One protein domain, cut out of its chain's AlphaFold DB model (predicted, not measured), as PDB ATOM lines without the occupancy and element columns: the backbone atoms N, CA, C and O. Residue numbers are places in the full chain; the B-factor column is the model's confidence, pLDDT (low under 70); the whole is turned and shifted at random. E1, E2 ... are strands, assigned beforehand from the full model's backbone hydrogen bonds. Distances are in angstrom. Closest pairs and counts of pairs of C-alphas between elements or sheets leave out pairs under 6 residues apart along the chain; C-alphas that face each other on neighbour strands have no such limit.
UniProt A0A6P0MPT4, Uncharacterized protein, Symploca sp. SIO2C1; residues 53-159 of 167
ATOM      1  N   ALA A  53       1.485  -2.754  36.900       91.50
ATOM      2  CA  ALA A  53       2.089  -2.372  35.632       91.50
ATOM      3  C   ALA A  53       2.373  -3.634  34.829       91.50
ATOM      4  O   ALA A  53       2.836  -4.629  35.386       91.50
ATOM      5  N   LYS A  54       2.104  -3.601  33.530       94.56
ATOM      6  CA  LYS A  54       2.426  -4.681  32.604       94.56
ATOM      7  C   LYS A  54       3.564  -4.228  31.705       94.56
ATOM      8  O   LYS A  54       3.496  -3.140  31.144       94.56
ATOM      9  N   VAL A  55       4.576  -5.073  31.546       94.38
ATOM     10  CA  VAL A  55       5.606  -4.868  30.527       94.38
ATOM     11  C   VAL A  55       4.967  -5.113  29.168       94.38
ATOM     12  O   VAL A  55       4.572  -6.239  28.869       94.38
ATOM     13  N   THR A  56       4.807  -4.074  28.361       95.25
ATOM     14  CA  THR A  56       4.167  -4.176  27.039       95.25
ATOM     15  C   THR A  56       5.170  -4.144  25.900       95.25
ATOM     16  O   THR A  56       4.892  -4.681  24.830       95.25
ATOM     17  N   GLN A  57       6.371  -3.631  26.154       94.19
ATOM     18  CA  GLN A  57       7.459  -3.621  25.188       94.19
ATOM     19  C   GLN A  57       8.808  -3.778  25.888       94.19
ATOM     20  O   GLN A  57       9.003  -3.253  26.984       94.19
ATOM     21  N   ILE A  58       9.735  -4.475  25.228       93.06
ATOM     22  CA  ILE A  58      11.156  -4.534  25.580       93.06
ATOM     23  C   ILE A  58      11.943  -4.236  24.302       93.06
ATOM     24  O   ILE A  58      11.689  -4.854  23.268       93.06
ATOM     25  N   ILE A  59      12.865  -3.280  24.361       90.56
ATOM     26  CA  ILE A  59      13.748  -2.905  23.252       90.56
ATOM     27  C   ILE A  59      15.186  -3.116  23.717       90.56
ATOM     28  O   ILE A  59      15.562  -2.606  24.770       90.56
ATOM     29  N   GLY A  60      15.979  -3.837  22.922       87.81
ATOM     30  CA  GLY A  60      17.359  -4.195  23.256       87.81
ATOM     31  C   GLY A  60      17.503  -5.619  23.810       87.81
ATOM     32  O   GLY A  60      16.592  -6.436  23.644       87.81
ATOM     33  N   PRO A  61      18.656  -5.959  24.419       87.00
ATOM     34  CA  PRO A  61      18.856  -7.260  25.044       87.00
ATOM     35  C   PRO A  61      17.887  -7.432  26.219       87.00
ATOM     36  O   PRO A  61      17.731  -6.536  27.037       87.00
ATOM     37  N   ASN A  62      17.223  -8.583  26.324       84.75
ATOM     38  CA  ASN A  62      16.313  -8.822  27.442       84.75
ATOM     39  C   ASN A  62      17.088  -9.256  28.698       84.75
ATOM     40  O   ASN A  62      17.181 -10.441  29.008       84.75
ATOM     41  N   ASP A  63      17.664  -8.279  29.392       87.81
ATOM     42  CA  ASP A  63      18.422  -8.429  30.639       87.81
ATOM     43  C   ASP A  63      17.634  -7.933  31.871       87.81
ATOM     44  O   ASP A  63      18.208  -7.634  32.924       87.81
ATOM     45  N   LEU A  64      16.306  -7.849  31.739       91.44
ATOM     46  CA  LEU A  64      15.391  -7.431  32.794       91.44
ATOM     47  C   LEU A  64      15.060  -8.594  33.727       91.44
ATOM     48  O   LEU A  64      14.777  -9.715  33.299       91.44
ATOM     49  N   SER A  65      14.997  -8.297  35.018       93.81
ATOM     50  CA  SER A  65      14.532  -9.247  36.026       93.81
ATOM     51  C   SER A  65      13.574  -8.585  37.004       93.81
ATOM     52  O   SER A  65      13.570  -7.373  37.174       93.81
ATOM     53  N   ILE A  66      12.710  -9.367  37.636       93.50
ATOM     54  CA  ILE A  66      11.785  -8.899  38.661       93.50
ATOM     55  C   ILE A  66      12.134  -9.570  39.977       93.50
ATOM     56  O   ILE A  66      12.310 -10.784  40.043       93.50
ATOM     57  N   ARG A  67      12.224  -8.776  41.042       91.75
ATOM     58  CA  ARG A  67      12.383  -9.284  42.399       91.75
ATOM     59  C   ARG A  67      11.014  -9.476  43.049       91.75
ATOM     60  O   ARG A  67      10.266  -8.510  43.227       91.75
ATOM     61  N   ARG A  68      10.708 -10.715  43.445       90.12
ATOM     62  CA  ARG A  68       9.472 -11.124  44.132       90.12
ATOM     63  C   ARG A  68       9.825 -11.897  45.396       90.12
ATOM     64  O   ARG A  68      10.417 -12.964  45.319       90.12
ATOM     65  N   GLY A  69       9.521 -11.341  46.570       84.19
ATOM     66  CA  GLY A  69       9.801 -12.026  47.842       84.19
ATOM     67  C   GLY A  69      11.271 -12.440  48.024       84.19
ATOM     68  O   GLY A  69      11.545 -13.460  48.639       84.19
ATOM     69  N   GLY A  70      12.212 -11.681  47.450       82.88
ATOM     70  CA  GLY A  70      13.650 -11.976  47.492       82.88
ATOM     71  C   GLY A  70      14.187 -12.813  46.324       82.88
ATOM     72  O   GLY A  70      15.388 -12.767  46.075       82.88
ATOM     73  N   GLN A  71      13.329 -13.490  45.557       90.38
ATOM     74  CA  GLN A  71      13.735 -14.227  44.357       90.38
ATOM     75  C   GLN A  71      13.796 -13.307  43.140       90.38
ATOM     76  O   GLN A  71      12.970 -12.405  43.002       90.38
ATOM     77  N   LEU A  72      14.791 -13.525  42.278       92.06
ATOM     78  CA  LEU A  72      14.931 -12.853  40.988       92.06
ATOM     79  C   LEU A  72      14.410 -13.776  39.888       92.06
ATOM     80  O   LEU A  72      14.860 -14.912  39.766       92.06
ATOM     81  N   GLU A  73      13.487 -13.268  39.082       94.38
ATOM     82  CA  GLU A  73      12.888 -13.978  37.952       94.38
ATOM     83  C   GLU A  73      13.120 -13.191  36.655       94.38
ATOM     84  O   GLU A  73      13.137 -11.958  36.696       94.38
ATOM     85  N   PRO A  74      13.273 -13.853  35.496       93.19
ATOM     86  CA  PRO A  74      13.366 -13.160  34.217       93.19
ATOM     87  C   PRO A  74      12.058 -12.430  33.888       93.19
ATOM     88  O   PRO A  74      10.959 -12.890  34.206       93.19
ATOM     89  N   VAL A  75      12.177 -11.284  33.224       93.94
ATOM     90  CA  VAL A  75      11.037 -10.479  32.777       93.94
ATOM     91  C   VAL A  75      10.853 -10.637  31.274       93.94
ATOM     92  O   VAL A  75      11.812 -10.677  30.513       93.94
ATOM     93  N   GLY A  76       9.603 -10.722  30.835       93.94
ATOM     94  CA  GLY A  76       9.233 -10.739  29.427       93.94
ATOM     95  C   GLY A  76       8.066  -9.800  29.152       93.94
ATOM     96  O   GLY A  76       7.466  -9.223  30.064       93.94
ATOM     97  N   ILE A  77       7.715  -9.668  27.874       94.81
ATOM     98  CA  ILE A  77       6.476  -8.992  27.488       94.81
ATOM     99  C   ILE A  77       5.306  -9.746  28.128       94.81
ATOM    100  O   ILE A  77       5.202 -10.967  28.052       94.81
ATOM    101  N   GLY A  78       4.426  -9.005  28.787       94.44
ATOM    102  CA  GLY A  78       3.303  -9.535  29.544       94.44
ATOM    103  C   GLY A  78       3.569  -9.725  31.031       94.44
ATOM    104  O   GLY A  78       2.603  -9.894  31.779       94.44
ATOM    105  N   THR A  79       4.822  -9.637  31.489       94.88
ATOM    106  CA  THR A  79       5.132  -9.704  32.917       94.88
ATOM    107  C   THR A  79       4.435  -8.574  33.666       94.88
ATOM    108  O   THR A  79       4.510  -7.405  33.288       94.88
ATOM    109  N   VAL A  80       3.756  -8.939  34.754       93.25
ATOM    110  CA  VAL A  80       3.046  -8.004  35.624       93.25
ATOM    111  C   VAL A  80       3.881  -7.713  36.865       93.25
ATOM    112  O   VAL A  80       4.340  -8.631  37.554       93.25
ATOM    113  N   ILE A  81       4.032  -6.423  37.147       91.38
ATOM    114  CA  ILE A  81       4.684  -5.849  38.317       91.38
ATOM    115  C   ILE A  81       3.592  -5.286  39.230       91.38
ATOM    116  O   ILE A  81       2.681  -4.587  38.777       91.38
ATOM    117  N   ARG A  82       3.668  -5.599  40.521       89.88
ATOM    118  CA  ARG A  82       2.719  -5.158  41.551       89.88
ATOM    119  C   ARG A  82       3.438  -4.457  42.699       89.88
ATOM    120  O   ARG A  82       4.663  -4.493  42.808       89.88
ATOM    121  N   LYS A  83       2.660  -3.856  43.599       83.81
ATOM    122  CA  LYS A  83       3.170  -3.256  44.838       83.81
ATOM    123  C   LYS A  83       4.044  -4.253  45.616       83.81
ATOM    124  O   LYS A  83       3.669  -5.410  45.785       83.81
ATOM    125  N   GLY A  84       5.201  -3.789  46.088       82.81
ATOM    126  CA  GLY A  84       6.183  -4.609  46.812       82.81
ATOM    127  C   GLY A  84       7.138  -5.411  45.917       82.81
ATOM    128  O   GLY A  84       8.053  -6.041  46.437       82.81
ATOM    129  N   GLN A  85       6.961  -5.374  44.594       89.69
ATOM    130  CA  GLN A  85       7.893  -5.956  43.626       89.69
ATOM    131  C   GLN A  85       8.786  -4.866  43.025       89.69
ATOM    132  O   GLN A  85       8.415  -3.691  42.986       89.69
ATOM    133  N   GLN A  86       9.967  -5.268  42.560       89.19
ATOM    134  CA  GLN A  86      10.951  -4.369  41.957       89.19
ATOM    135  C   GLN A  86      11.351  -4.903  40.591       89.19
ATOM    136  O   GLN A  86      11.658  -6.086  40.469       89.19
ATOM    137  N   LEU A  87      11.374  -4.040  39.581       91.12
ATOM    138  CA  LEU A  87      11.977  -4.358  38.294       91.12
ATOM    139  C   LEU A  87      13.459  -3.982  38.363       91.12
ATOM    140  O   LEU A  87      13.798  -2.835  38.624       91.12
ATOM    141  N   LEU A  88      14.334  -4.955  38.160       90.81
ATOM    142  CA  LEU A  88      15.772  -4.786  38.075       90.81
ATOM    143  C   LEU A  88      16.173  -4.692  36.603       90.81
ATOM    144  O   LEU A  88      15.943  -5.608  35.812       90.81
ATOM    145  N   MET A  89      16.792  -3.569  36.264       88.50
ATOM    146  CA  MET A  89      17.396  -3.325  34.965       88.50
ATOM    147  C   MET A  89      18.899  -3.523  35.088       88.50
ATOM    148  O   MET A  89      19.551  -2.848  35.893       88.50
ATOM    149  N   SER A  90      19.443  -4.450  34.306       80.88
ATOM    150  CA  SER A  90      20.885  -4.658  34.256       80.88
ATOM    151  C   SER A  90      21.550  -3.400  33.688       80.88
ATOM    152  O   SER A  90      21.015  -2.742  32.797       80.88
ATOM    153  N   GLY A  91      22.684  -3.004  34.266       77.81
ATOM    154  CA  GLY A  91      23.356  -1.732  33.990       77.81
ATOM    155  C   GLY A  91      24.036  -1.682  32.622       77.81
ATOM    156  O   GLY A  91      25.230  -1.456  32.546       77.81
ATOM    157  N   SER A  92      23.325  -1.941  31.530       75.94
ATOM    158  CA  SER A  92      23.894  -1.936  30.180       75.94
ATOM    159  C   SER A  92      23.531  -0.674  29.389       75.94
ATOM    160  O   SER A  92      24.146  -0.422  28.355       75.94
ATOM    161  N   ASN A  93      22.538   0.112  29.841       72.69
ATOM    162  CA  ASN A  93      21.918   1.238  29.110       72.69
ATOM    163  C   ASN A  93      21.475   0.866  27.676       72.69
ATOM    164  O   ASN A  93      21.335   1.713  26.797       72.69
ATOM    165  N   ARG A  94      21.286  -0.428  27.405       83.31
ATOM    166  CA  ARG A  94      20.854  -0.932  26.094       83.31
ATOM    167  C   ARG A  94      19.423  -1.433  26.109       83.31
ATOM    168  O   ARG A  94      18.877  -1.689  25.042       83.31
ATOM    169  N   THR A  95      18.833  -1.545  27.292       86.94
ATOM    170  CA  THR A  95      17.516  -2.135  27.493       86.94
ATOM    171  C   THR A  95      16.519  -1.079  27.921       86.94
ATOM    172  O   THR A  95      16.721  -0.361  28.903       86.94
ATOM    173  N   PHE A  96      15.412  -1.028  27.193       88.19
ATOM    174  CA  PHE A  96      14.273  -0.172  27.482       88.19
ATOM    175  C   PHE A  96      13.054  -1.058  27.697       88.19
ATOM    176  O   PHE A  96      12.823  -1.987  26.924       88.19
ATOM    177  N   ALA A  97      12.254  -0.754  28.714       90.88
ATOM    178  CA  ALA A  97      10.958  -1.388  28.917       90.88
ATOM    179  C   ALA A  97       9.848  -0.344  28.950       90.88
ATOM    180  O   ALA A  97       9.988   0.696  29.590       90.88
ATOM    181  N   GLN A  98       8.730  -0.640  28.294       92.69
ATOM    182  CA  GLN A  98       7.499   0.123  28.457       92.69
ATOM    183  C   GLN A  98       6.596  -0.572  29.474       92.69
ATOM    184  O   GLN A  98       6.339  -1.775  29.374       92.69
ATOM    185  N   LEU A  99       6.135   0.203  30.452       91.88
ATOM    186  CA  LEU A  99       5.252  -0.216  31.527       91.88
ATOM    187  C   LEU A  99       3.908   0.493  31.391       91.88
ATOM    188  O   LEU A  99       3.830   1.696  31.637       91.88
ATOM    189  N   ASP A 100       2.857  -0.257  31.073       91.94
ATOM    190  CA  ASP A 100       1.490   0.266  31.018       91.94
ATOM    191  C   ASP A 100       0.760  -0.041  32.327       91.94
ATOM    192  O   ASP A 100       0.854  -1.149  32.867       91.94
ATOM    193  N   PHE A 101       0.029   0.938  32.856       89.31
ATOM    194  CA  PHE A 101      -0.573   0.855  34.184       89.31
ATOM    195  C   PHE A 101      -2.059   0.494  34.148       89.31
ATOM    196  O   PHE A 101      -2.824   0.956  33.299       89.31
ATOM    197  N   TYR A 102      -2.469  -0.315  35.124       88.81
ATOM    198  CA  TYR A 102      -3.819  -0.858  35.234       88.81
ATOM    199  C   TYR A 102      -4.383  -0.668  36.641       88.81
ATOM    200  O   TYR A 102      -3.661  -0.777  37.640       88.81
ATOM    201  N   ASN A 103      -5.687  -0.409  36.728       86.94
ATOM    202  CA  ASN A 103      -6.394  -0.266  38.000       86.94
ATOM    203  C   ASN A 103      -6.736  -1.640  38.620       86.94
ATOM    204  O   ASN A 103      -6.390  -2.696  38.087       86.94
ATOM    205  N   ARG A 104      -7.425  -1.647  39.771       86.25
ATOM    206  CA  ARG A 104      -7.833  -2.892  40.459       86.25
ATOM    207  C   ARG A 104      -8.758  -3.780  39.619       86.25
ATOM    208  O   ARG A 104      -8.707  -4.995  39.770       86.25
ATOM    209  N   SER A 105      -9.542  -3.186  38.724       89.44
ATOM    210  CA  SER A 105     -10.440  -3.878  37.790       89.44
ATOM    211  C   SER A 105      -9.743  -4.294  36.488       89.44
ATOM    212  O   SER A 105     -10.416  -4.647  35.524       89.44
ATOM    213  N   ASN A 106      -8.405  -4.233  36.438       88.75
ATOM    214  CA  ASN A 106      -7.585  -4.545  35.266       88.75
ATOM    215  C   ASN A 106      -7.897  -3.680  34.028       88.75
ATOM    216  O   ASN A 106      -7.664  -4.091  32.893       88.75
ATOM    217  N   GLN A 107      -8.419  -2.470  34.232       88.62
ATOM    218  CA  GLN A 107      -8.629  -1.507  33.155       88.62
ATOM    219  C   GLN A 107      -7.367  -0.674  32.963       88.62
ATOM    220  O   GLN A 107      -6.767  -0.214  33.941       88.62
ATOM    221  N   HIS A 108      -6.978  -0.483  31.703       88.00
ATOM    222  CA  HIS A 108      -5.850   0.363  31.332       88.00
ATOM    223  C   HIS A 108      -6.111   1.810  31.761       88.00
ATOM    224  O   HIS A 108      -7.193   2.348  31.529       88.00
ATOM    225  N   MET A 109      -5.121   2.438  32.392       83.56
ATOM    226  CA  MET A 109      -5.266   3.767  32.993       83.56
ATOM    227  C   MET A 109      -4.795   4.902  32.082       83.56
ATOM    228  O   MET A 109      -4.796   6.052  32.509       83.56
ATOM    229  N   GLY A 110      -4.358   4.599  30.853       81.12
ATOM    230  CA  GLY A 110      -3.804   5.601  29.935       81.12
ATOM    231  C   GLY A 110      -2.443   6.154  30.371       81.12
ATOM    232  O   GLY A 110      -1.933   7.078  29.746       81.12
ATOM    233  N   LEU A 111      -1.861   5.603  31.438       78.44
ATOM    234  CA  LEU A 111      -0.534   5.940  31.923       78.44
ATOM    235  C   LEU A 111       0.433   4.859  31.447       78.44
ATOM    236  O   LEU A 111       0.205   3.675  31.700       78.44
ATOM    237  N   ALA A 112       1.512   5.292  30.806       84.00
ATOM    238  CA  ALA A 112       2.623   4.453  30.393       84.00
ATOM    239  C   ALA A 112       3.935   5.126  30.798       84.00
ATOM    240  O   ALA A 112       4.057   6.351  30.746       84.00
ATOM    241  N   VAL A 113       4.917   4.332  31.219       83.69
ATOM    242  CA  VAL A 113       6.255   4.818  31.563       83.69
ATOM    243  C   VAL A 113       7.276   3.978  30.828       83.69
ATOM    244  O   VAL A 113       7.257   2.752  30.907       83.69
ATOM    245  N   GLN A 114       8.190   4.648  30.137       85.12
ATOM    246  CA  GLN A 114       9.379   4.010  29.609       85.12
ATOM    247  C   GLN A 114      10.476   4.062  30.670       85.12
ATOM    248  O   GLN A 114      10.797   5.128  31.193       85.12
ATOM    249  N   VAL A 115      11.032   2.903  30.997       82.88
ATOM    250  CA  VAL A 115      12.143   2.761  31.934       82.88
ATOM    251  C   VAL A 115      13.399   2.351  31.173       82.88
ATOM    252  O   VAL A 115      13.359   1.468  30.315       82.88
ATOM    253  N   SER A 116      14.507   3.018  31.485       81.19
ATOM    254  CA  SER A 116      15.856   2.722  31.001       81.19
ATOM    255  C   SER A 116      16.863   3.006  32.119       81.19
ATOM    256  O   SER A 116      16.566   3.752  33.058       81.19
ATOM    257  N   THR A 117      18.063   2.432  32.041       77.19
ATOM    258  CA  THR A 117      19.178   2.895  32.882       77.19
ATOM    259  C   THR A 117      19.851   4.074  32.180       77.19
ATOM    260  O   THR A 117      19.885   4.116  30.962       77.19
ATOM    261  N   LYS A 118      20.369   5.067  32.912       71.12
ATOM    262  CA  LYS A 118      21.198   6.145  32.317       71.12
ATOM    263  C   LYS A 118      22.697   5.839  32.416       71.12
ATOM    264  O   LYS A 118      23.527   6.519  31.821       71.12
ATOM    265  N   ASN A 119      23.047   4.851  33.225       74.31
ATOM    266  CA  ASN A 119      24.409   4.498  33.581       74.31
ATOM    267  C   ASN A 119      24.601   2.983  33.455       74.31
ATOM    268  O   ASN A 119      23.653   2.234  33.191       74.31
ATOM    269  N   GLU A 120      25.837   2.555  33.686       82.25
ATOM    270  CA  GLU A 120      26.205   1.143  33.674       82.25
ATOM    271  C   GLU A 120      25.927   0.430  35.012       82.25
ATOM    272  O   GLU A 120      26.407  -0.672  35.276       82.25
ATOM    273  N   LEU A 121      25.165   1.062  35.909       84.31
ATOM    274  CA  LEU A 121      24.851   0.500  37.215       84.31
ATOM    275  C   LEU A 121      23.494  -0.208  37.174       84.31
ATOM    276  O   LEU A 121      22.530   0.321  36.612       84.31
ATOM    277  N   PRO A 122      23.373  -1.380  37.821       85.88
ATOM    278  CA  PRO A 122      22.081  -2.021  37.993       85.88
ATOM    279  C   PRO A 122      21.103  -1.080  38.704       85.88
ATOM    280  O   PRO A 122      21.410  -0.532  39.768       85.88
ATOM    281  N   THR A 123      19.930  -0.888  38.107       86.81
ATOM    282  CA  THR A 123      18.909   0.048  38.589       86.81
ATOM    283  C   THR A 123      17.654  -0.713  39.001       86.81
ATOM    284  O   THR A 123      17.126  -1.525  38.245       86.81
ATOM    285  N   LEU A 124      17.163  -0.440  40.205       87.31
ATOM    286  CA  LEU A 124      15.911  -0.947  40.746       87.31
ATOM    287  C   LEU A 124      14.811   0.078  40.506       87.31
ATOM    288  O   LEU A 124      14.870   1.182  41.038       87.31
ATOM    289  N   TYR A 125      13.793  -0.305  39.753       86.50
ATOM    290  CA  TYR A 125      12.550   0.430  39.602       86.50
ATOM    291  C   TYR A 125      11.505  -0.096  40.590       86.50
ATOM    292  O   TYR A 125      11.240  -1.302  40.658       86.50
ATOM    293  N   TYR A 126      10.893   0.814  41.345       83.44
ATOM    294  CA  TYR A 126       9.887   0.500  42.352       83.44
ATOM    295  C   TYR A 126       8.498   0.802  41.806       83.44
ATOM    296  O   TYR A 126       8.253   1.866  41.236       83.44
ATOM    297  N   PHE A 127       7.573  -0.138  42.014       81.56
ATOM    298  CA  PHE A 127       6.191   0.062  41.605       81.56
ATOM    299  C   PHE A 127       5.589   1.304  42.292       81.56
ATOM    300  O   PHE A 127       5.778   1.457  43.506       81.56
ATOM    301  N   PRO A 128       4.850   2.166  41.566       74.50
ATOM    302  CA  PRO A 128       4.377   3.425  42.120       74.50
ATOM    303  C   PRO A 128       3.454   3.255  43.327       74.50
ATOM    304  O   PRO A 128       2.695   2.286  43.431       74.50
ATOM    305  N   CYS A 129       3.486   4.225  44.240       68.25
ATOM    306  CA  CYS A 129       2.632   4.237  45.426       68.25
ATOM    307  C   CYS A 129       1.994   5.612  45.667       68.25
ATOM    308  O   CYS A 129       2.533   6.653  45.284       68.25
ATOM    309  N   THR A 130       0.817   5.608  46.296       65.38
ATOM    310  CA  THR A 130       0.126   6.827  46.732       65.38
ATOM    311  C   THR A 130       0.847   7.435  47.929       65.38
ATOM    312  O   THR A 130       1.212   6.721  48.865       65.38
ATOM    313  N   VAL A 131       1.015   8.756  47.925       64.50
ATOM    314  CA  VAL A 131       1.535   9.486  49.087       64.50
ATOM    315  C   VAL A 131       0.443   9.568  50.154       64.50
ATOM    316  O   VAL A 131      -0.682   9.939  49.837       64.50
ATOM    317  N   LEU A 132       0.782   9.265  51.415       52.84
ATOM    318  CA  LEU A 132      -0.140   9.189  52.567       52.84
ATOM    319  C   LEU A 132      -1.097  10.392  52.728       52.84
ATOM    320  O   LEU A 132      -2.159  10.223  53.314       52.84
ATOM    321  N   ASN A 133      -0.757  11.565  52.177       56.56
ATOM    322  CA  ASN A 133      -1.488  12.824  52.357       56.56
ATOM    323  C   ASN A 133      -1.886  13.537  51.039       56.56
ATOM    324  O   ASN A 133      -1.943  14.765  51.027       56.56
ATOM    325  N   GLY A 134      -2.111  12.855  49.906       55.88
ATOM    326  CA  GLY A 134      -2.654  13.580  48.741       55.88
ATOM    327  C   GLY A 134      -2.909  12.801  47.452       55.88
ATOM    328  O   GLY A 134      -2.531  11.638  47.321       55.88
ATOM    329  N   ASP A 135      -3.474  13.511  46.470       60.91
ATOM    330  CA  ASP A 135      -3.881  13.044  45.128       60.91
ATOM    331  C   ASP A 135      -2.697  12.805  44.178       60.91
ATOM    332  O   ASP A 135      -2.741  13.084  42.976       60.91
ATOM    333  N   SER A 136      -1.578  12.339  44.729       62.31
ATOM    334  CA  SER A 136      -0.329  12.190  43.999       62.31
ATOM    335  C   SER A 136       0.270  10.805  44.157       62.31
ATOM    336  O   SER A 136       0.315  10.258  45.261       62.31
ATOM    337  N   THR A 137       0.792  10.287  43.052       69.75
ATOM    338  CA  THR A 137       1.517   9.015  42.984       69.75
ATOM    339  C   THR A 137       3.000   9.297  42.755       69.75
ATOM    340  O   THR A 137       3.338  10.183  41.971       69.75
ATOM    341  N   ILE A 138       3.882   8.570  43.444       66.06
ATOM    342  CA  ILE A 138       5.335   8.670  43.254       66.06
ATOM    343  C   ILE A 138       5.843   7.445  42.504       66.06
ATOM    344  O   ILE A 138       5.491   6.315  42.842       66.06
ATOM    345  N   ILE A 139       6.695   7.691  41.513       74.25
ATOM    346  CA  ILE A 139       7.509   6.695  40.820       74.25
ATOM    347  C   ILE A 139       8.959   6.864  41.283       74.25
ATOM    348  O   ILE A 139       9.511   7.959  41.173       74.25
ATOM    349  N   GLU A 140       9.584   5.800  41.786       76.00
ATOM    350  CA  GLU A 140      10.943   5.834  42.345       76.00
ATOM    351  C   GLU A 140      11.848   4.782  41.692       76.00
ATOM    352  O   GLU A 140      11.405   3.691  41.327       76.00
ATOM    353  N   TRP A 141      13.140   5.104  41.584       83.06
ATOM    354  CA  TRP A 141      14.190   4.153  41.233       83.06
ATOM    355  C   TRP A 141      15.495   4.440  41.987       83.06
ATOM    356  O   TRP A 141      15.781   5.580  42.370       83.06
ATOM    357  N   SER A 142      16.312   3.407  42.194       83.69
ATOM    358  CA  SER A 142      17.605   3.489  42.885       83.69
ATOM    359  C   SER A 142      18.668   2.640  42.194       83.69
ATOM    360  O   SER A 142      18.358   1.656  41.531       83.69
ATOM    361  N   ASN A 143      19.940   3.003  42.345       82.88
ATOM    362  CA  ASN A 143      21.038   2.141  41.914       82.88
ATOM    363  C   ASN A 143      21.262   1.061  42.978       82.88
ATOM    364  O   ASN A 143      21.550   1.389  44.132       82.88
ATOM    365  N   GLN A 144      21.202  -0.216  42.593       80.69
ATOM    366  CA  GLN A 144      21.264  -1.344  43.528       80.69
ATOM    367  C   GLN A 144      22.519  -1.315  44.411       80.69
ATOM    368  O   GLN A 144      22.432  -1.563  45.610       80.69
ATOM    369  N   ASN A 145      23.674  -0.973  43.833       80.56
ATOM    370  CA  ASN A 145      24.963  -1.055  44.528       80.56
ATOM    371  C   ASN A 145      25.263   0.151  45.421       80.56
ATOM    372  O   ASN A 145      26.028   0.033  46.369       80.56
ATOM    373  N   THR A 146      24.706   1.323  45.113       77.19
ATOM    374  CA  THR A 146      25.007   2.546  45.876       77.19
ATOM    375  C   THR A 146      23.883   2.941  46.820       77.19
ATOM    376  O   THR A 146      24.067   3.866  47.605       77.19
ATOM    377  N   ALA A 147      22.710   2.302  46.706       69.25
ATOM    378  CA  ALA A 147      21.456   2.700  47.347       69.25
ATOM    379  C   ALA A 147      21.065   4.175  47.112       69.25
ATOM    380  O   ALA A 147      20.074   4.658  47.660       69.25
ATOM    381  N   LYS A 148      21.811   4.903  46.269       71.31
ATOM    382  CA  LYS A 148      21.497   6.267  45.876       71.31
ATOM    383  C   LYS A 148      20.300   6.203  44.946       71.31
ATOM    384  O   LYS A 148      20.297   5.447  43.967       71.31
ATOM    385  N   ARG A 149      19.283   7.003  45.250       65.06
ATOM    386  CA  ARG A 149      18.155   7.195  44.343       65.06
ATOM    387  C   ARG A 149      18.665   7.759  43.025       65.06
ATOM    388  O   ARG A 149      19.528   8.636  43.018       65.06
ATOM    389  N   GLY A 150      18.114   7.281  41.915       59.09
ATOM    390  CA  GLY A 150      18.393   7.881  40.610       59.09
ATOM    391  C   GLY A 150      17.713   9.246  40.426       59.09
ATOM    392  O   GLY A 150      18.003   9.937  39.454       59.09
ATOM    393  N   CYS A 151      16.844   9.641  41.364       56.59
ATOM    394  CA  CYS A 151      16.253  10.969  41.519       56.59
ATOM    395  C   CYS A 151      15.951  11.213  43.013       56.59
ATOM    396  O   CYS A 151      15.323  10.362  43.638       56.59
ATOM    397  N   GLU A 152      16.359  12.346  43.599       56.88
ATOM    398  CA  GLU A 152      16.218  12.611  45.049       56.88
ATOM    399  C   GLU A 152      14.775  12.448  45.570       56.88
ATOM    400  O   GLU A 152      14.562  11.928  46.672       56.88
ATOM    401  N   GLN A 153      13.784  12.824  44.752       56.44
ATOM    402  CA  GLN A 153      12.357  12.814  45.107       56.44
ATOM    403  C   GLN A 153      11.491  11.865  44.253       56.44
ATOM    404  O   GLN A 153      10.289  11.756  44.501       56.44
ATOM    405  N   GLY A 154      12.074  11.161  43.272       65.94
ATOM    406  CA  GLY A 154      11.317  10.416  42.258       65.94
ATOM    407  C   GLY A 154      10.489  11.326  41.333       65.94
ATOM    408  O   GLY A 154      10.628  12.547  41.351       65.94
ATOM    409  N   ILE A 155       9.608  10.738  40.519       67.19
ATOM    410  CA  ILE A 155       8.629  11.489  39.714       67.19
ATOM    411  C   ILE A 155       7.302  11.500  40.464       67.19
ATOM    412  O   ILE A 155       6.693  10.449  40.674       67.19
ATOM    413  N   ARG A 156       6.837  12.692  40.847       64.62
ATOM    414  CA  ARG A 156       5.521  12.888  41.458       64.62
ATOM    415  C   ARG A 156       4.502  13.255  40.385       64.62
ATOM    416  O   ARG A 156       4.572  14.330  39.800       64.62
ATOM    417  N   ILE A 157       3.529  12.379  40.173       68.62
ATOM    418  CA  ILE A 157       2.410  12.591  39.252       68.62
ATOM    419  C   ILE A 157       1.219  13.093  40.068       68.62
ATOM    420  O   ILE A 157       0.882  12.494  41.091       68.62
ATOM    421  N   ARG A 158       0.595  14.192  39.636       62.12
ATOM    422  CA  ARG A 158      -0.651  14.735  40.200       62.12
ATOM    423  C   ARG A 158      -1.749  14.678  39.145       62.12
ATOM    424  O   ARG A 158      -1.445  14.736  37.954       62.12
ATOM    425  N   ALA A 159      -3.003  14.571  39.576       59.81
ATOM    426  CA  ALA A 159      -4.127  14.794  38.674       59.81
ATOM    427  C   ALA A 159      -4.015  16.207  38.074       59.81
ATOM    428  O   ALA A 159      -3.729  17.163  38.795       59.81
TER     429      ALA A 159
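What this domain is: This is residues 53 to 159 of the 167 residues of an uncharacterized protein of Symploca sp. SIO2C1 (UniProt A0A6P0MPT4). Two strongly twisted antiparallel sheets lie face to face as a sandwich, a wider one of six strands and a narrower one of four, with their strands running in nearly the same line. The wider sheet has the short hairpin E2 and E3 at one edge and the short strand E10 at the other, while the chain passes between the two sheets at five links. The printed part has 107 residues with ten named strands, E1 to E10 in chain order, and no named helix; the class is all strand. The orders are E3 - E2 - E5 - E8 - E9 - E10 and E4 - E1 - E6 - E7. The whole is compact, with a radius of gyration of the C-alphas of 13.4 A, and rounded, spanning 35 by 30 by 25 A.

How they stand to each other: E1, residues 53 to 59, is an inner strand of the four-strand sheet and the antiparallel neighbour of E6, residues 96 to 102, with N 54 and O 100 within hydrogen-bond range at 2.8 A. On its other side is E4, residues 80 to 82, an edge strand, antiparallel to E1 with N 81 and O 53 at 2.8 A. E2, residues 64 to 68, and E3, residues 71 to 74, form a hairpin in the other sheet, with N 66 and O 73 at 2.8 A. E5, residues 86 to 89, is antiparallel to E2, with N 88 and O 65 at 2.7 A. E6 and E7, residues 108 to 116, form a hairpin with N 99 and O 113 at 2.8 A, and E7 bends by 59 degrees at residue 111. E8, residues 123 to 130, is antiparallel to E5, with N 125 and O 87 at 2.8 A. E8, E9 of residues 136 to 143 and E10 of residues 155 to 158 make a meander, each strand the antiparallel neighbour of the one before; N 124 and O 142 are 2.8 A apart, N 157 and O 137 also 2.8 A. In the sandwich, two sheets face to face, 29 pairs of C-alphas come within 10 A, and the facing parts are 9.7 A centre to centre with planes 17 degrees apart. Between the sheets, the closest C-alphas of E4 and E8 are those of Arg 82 and Phe 127, 6.3 A apart, and those of E5 and E7 are Met 89 and Ser 116, 7.4 A. E7 and E9 are apart, as are E1 and E3.

Where its parts are: E1 begins at C-alpha 53, at (2.089, -2.372, 35.632), and is 17.0 A long from first to last C-alpha. E2 measures 13.3 A, and E3, E4 and E5 are shorter, at 10.2 A, 6.6 A and 9.6 A. E6 is 19.7 A long, and E7, with 9 residues the longest strand by residues, runs 21.8 A to C-alpha 116 at (15.856, 2.722, 31.001). E8 is 21.6 A long and E9 23.7 A. E10 is 9.8 A long and ends at C-alpha 158, at (-0.651, 14.735, 40.200).

The domain as a whole: The two C-alphas farthest apart are those of Pro 61 and Asn 133, at 39.5 A. The printed part has no cut. The link from E9 to E10, with 11 residues between them, is long; those from E5 to E6 and from E7 to E8 are short, and the others are tight. The mean pLDDT of the printed part is 81.5, and 22 residues are under 70: residues 129 to 138, residue 147 and residues 149 to 159.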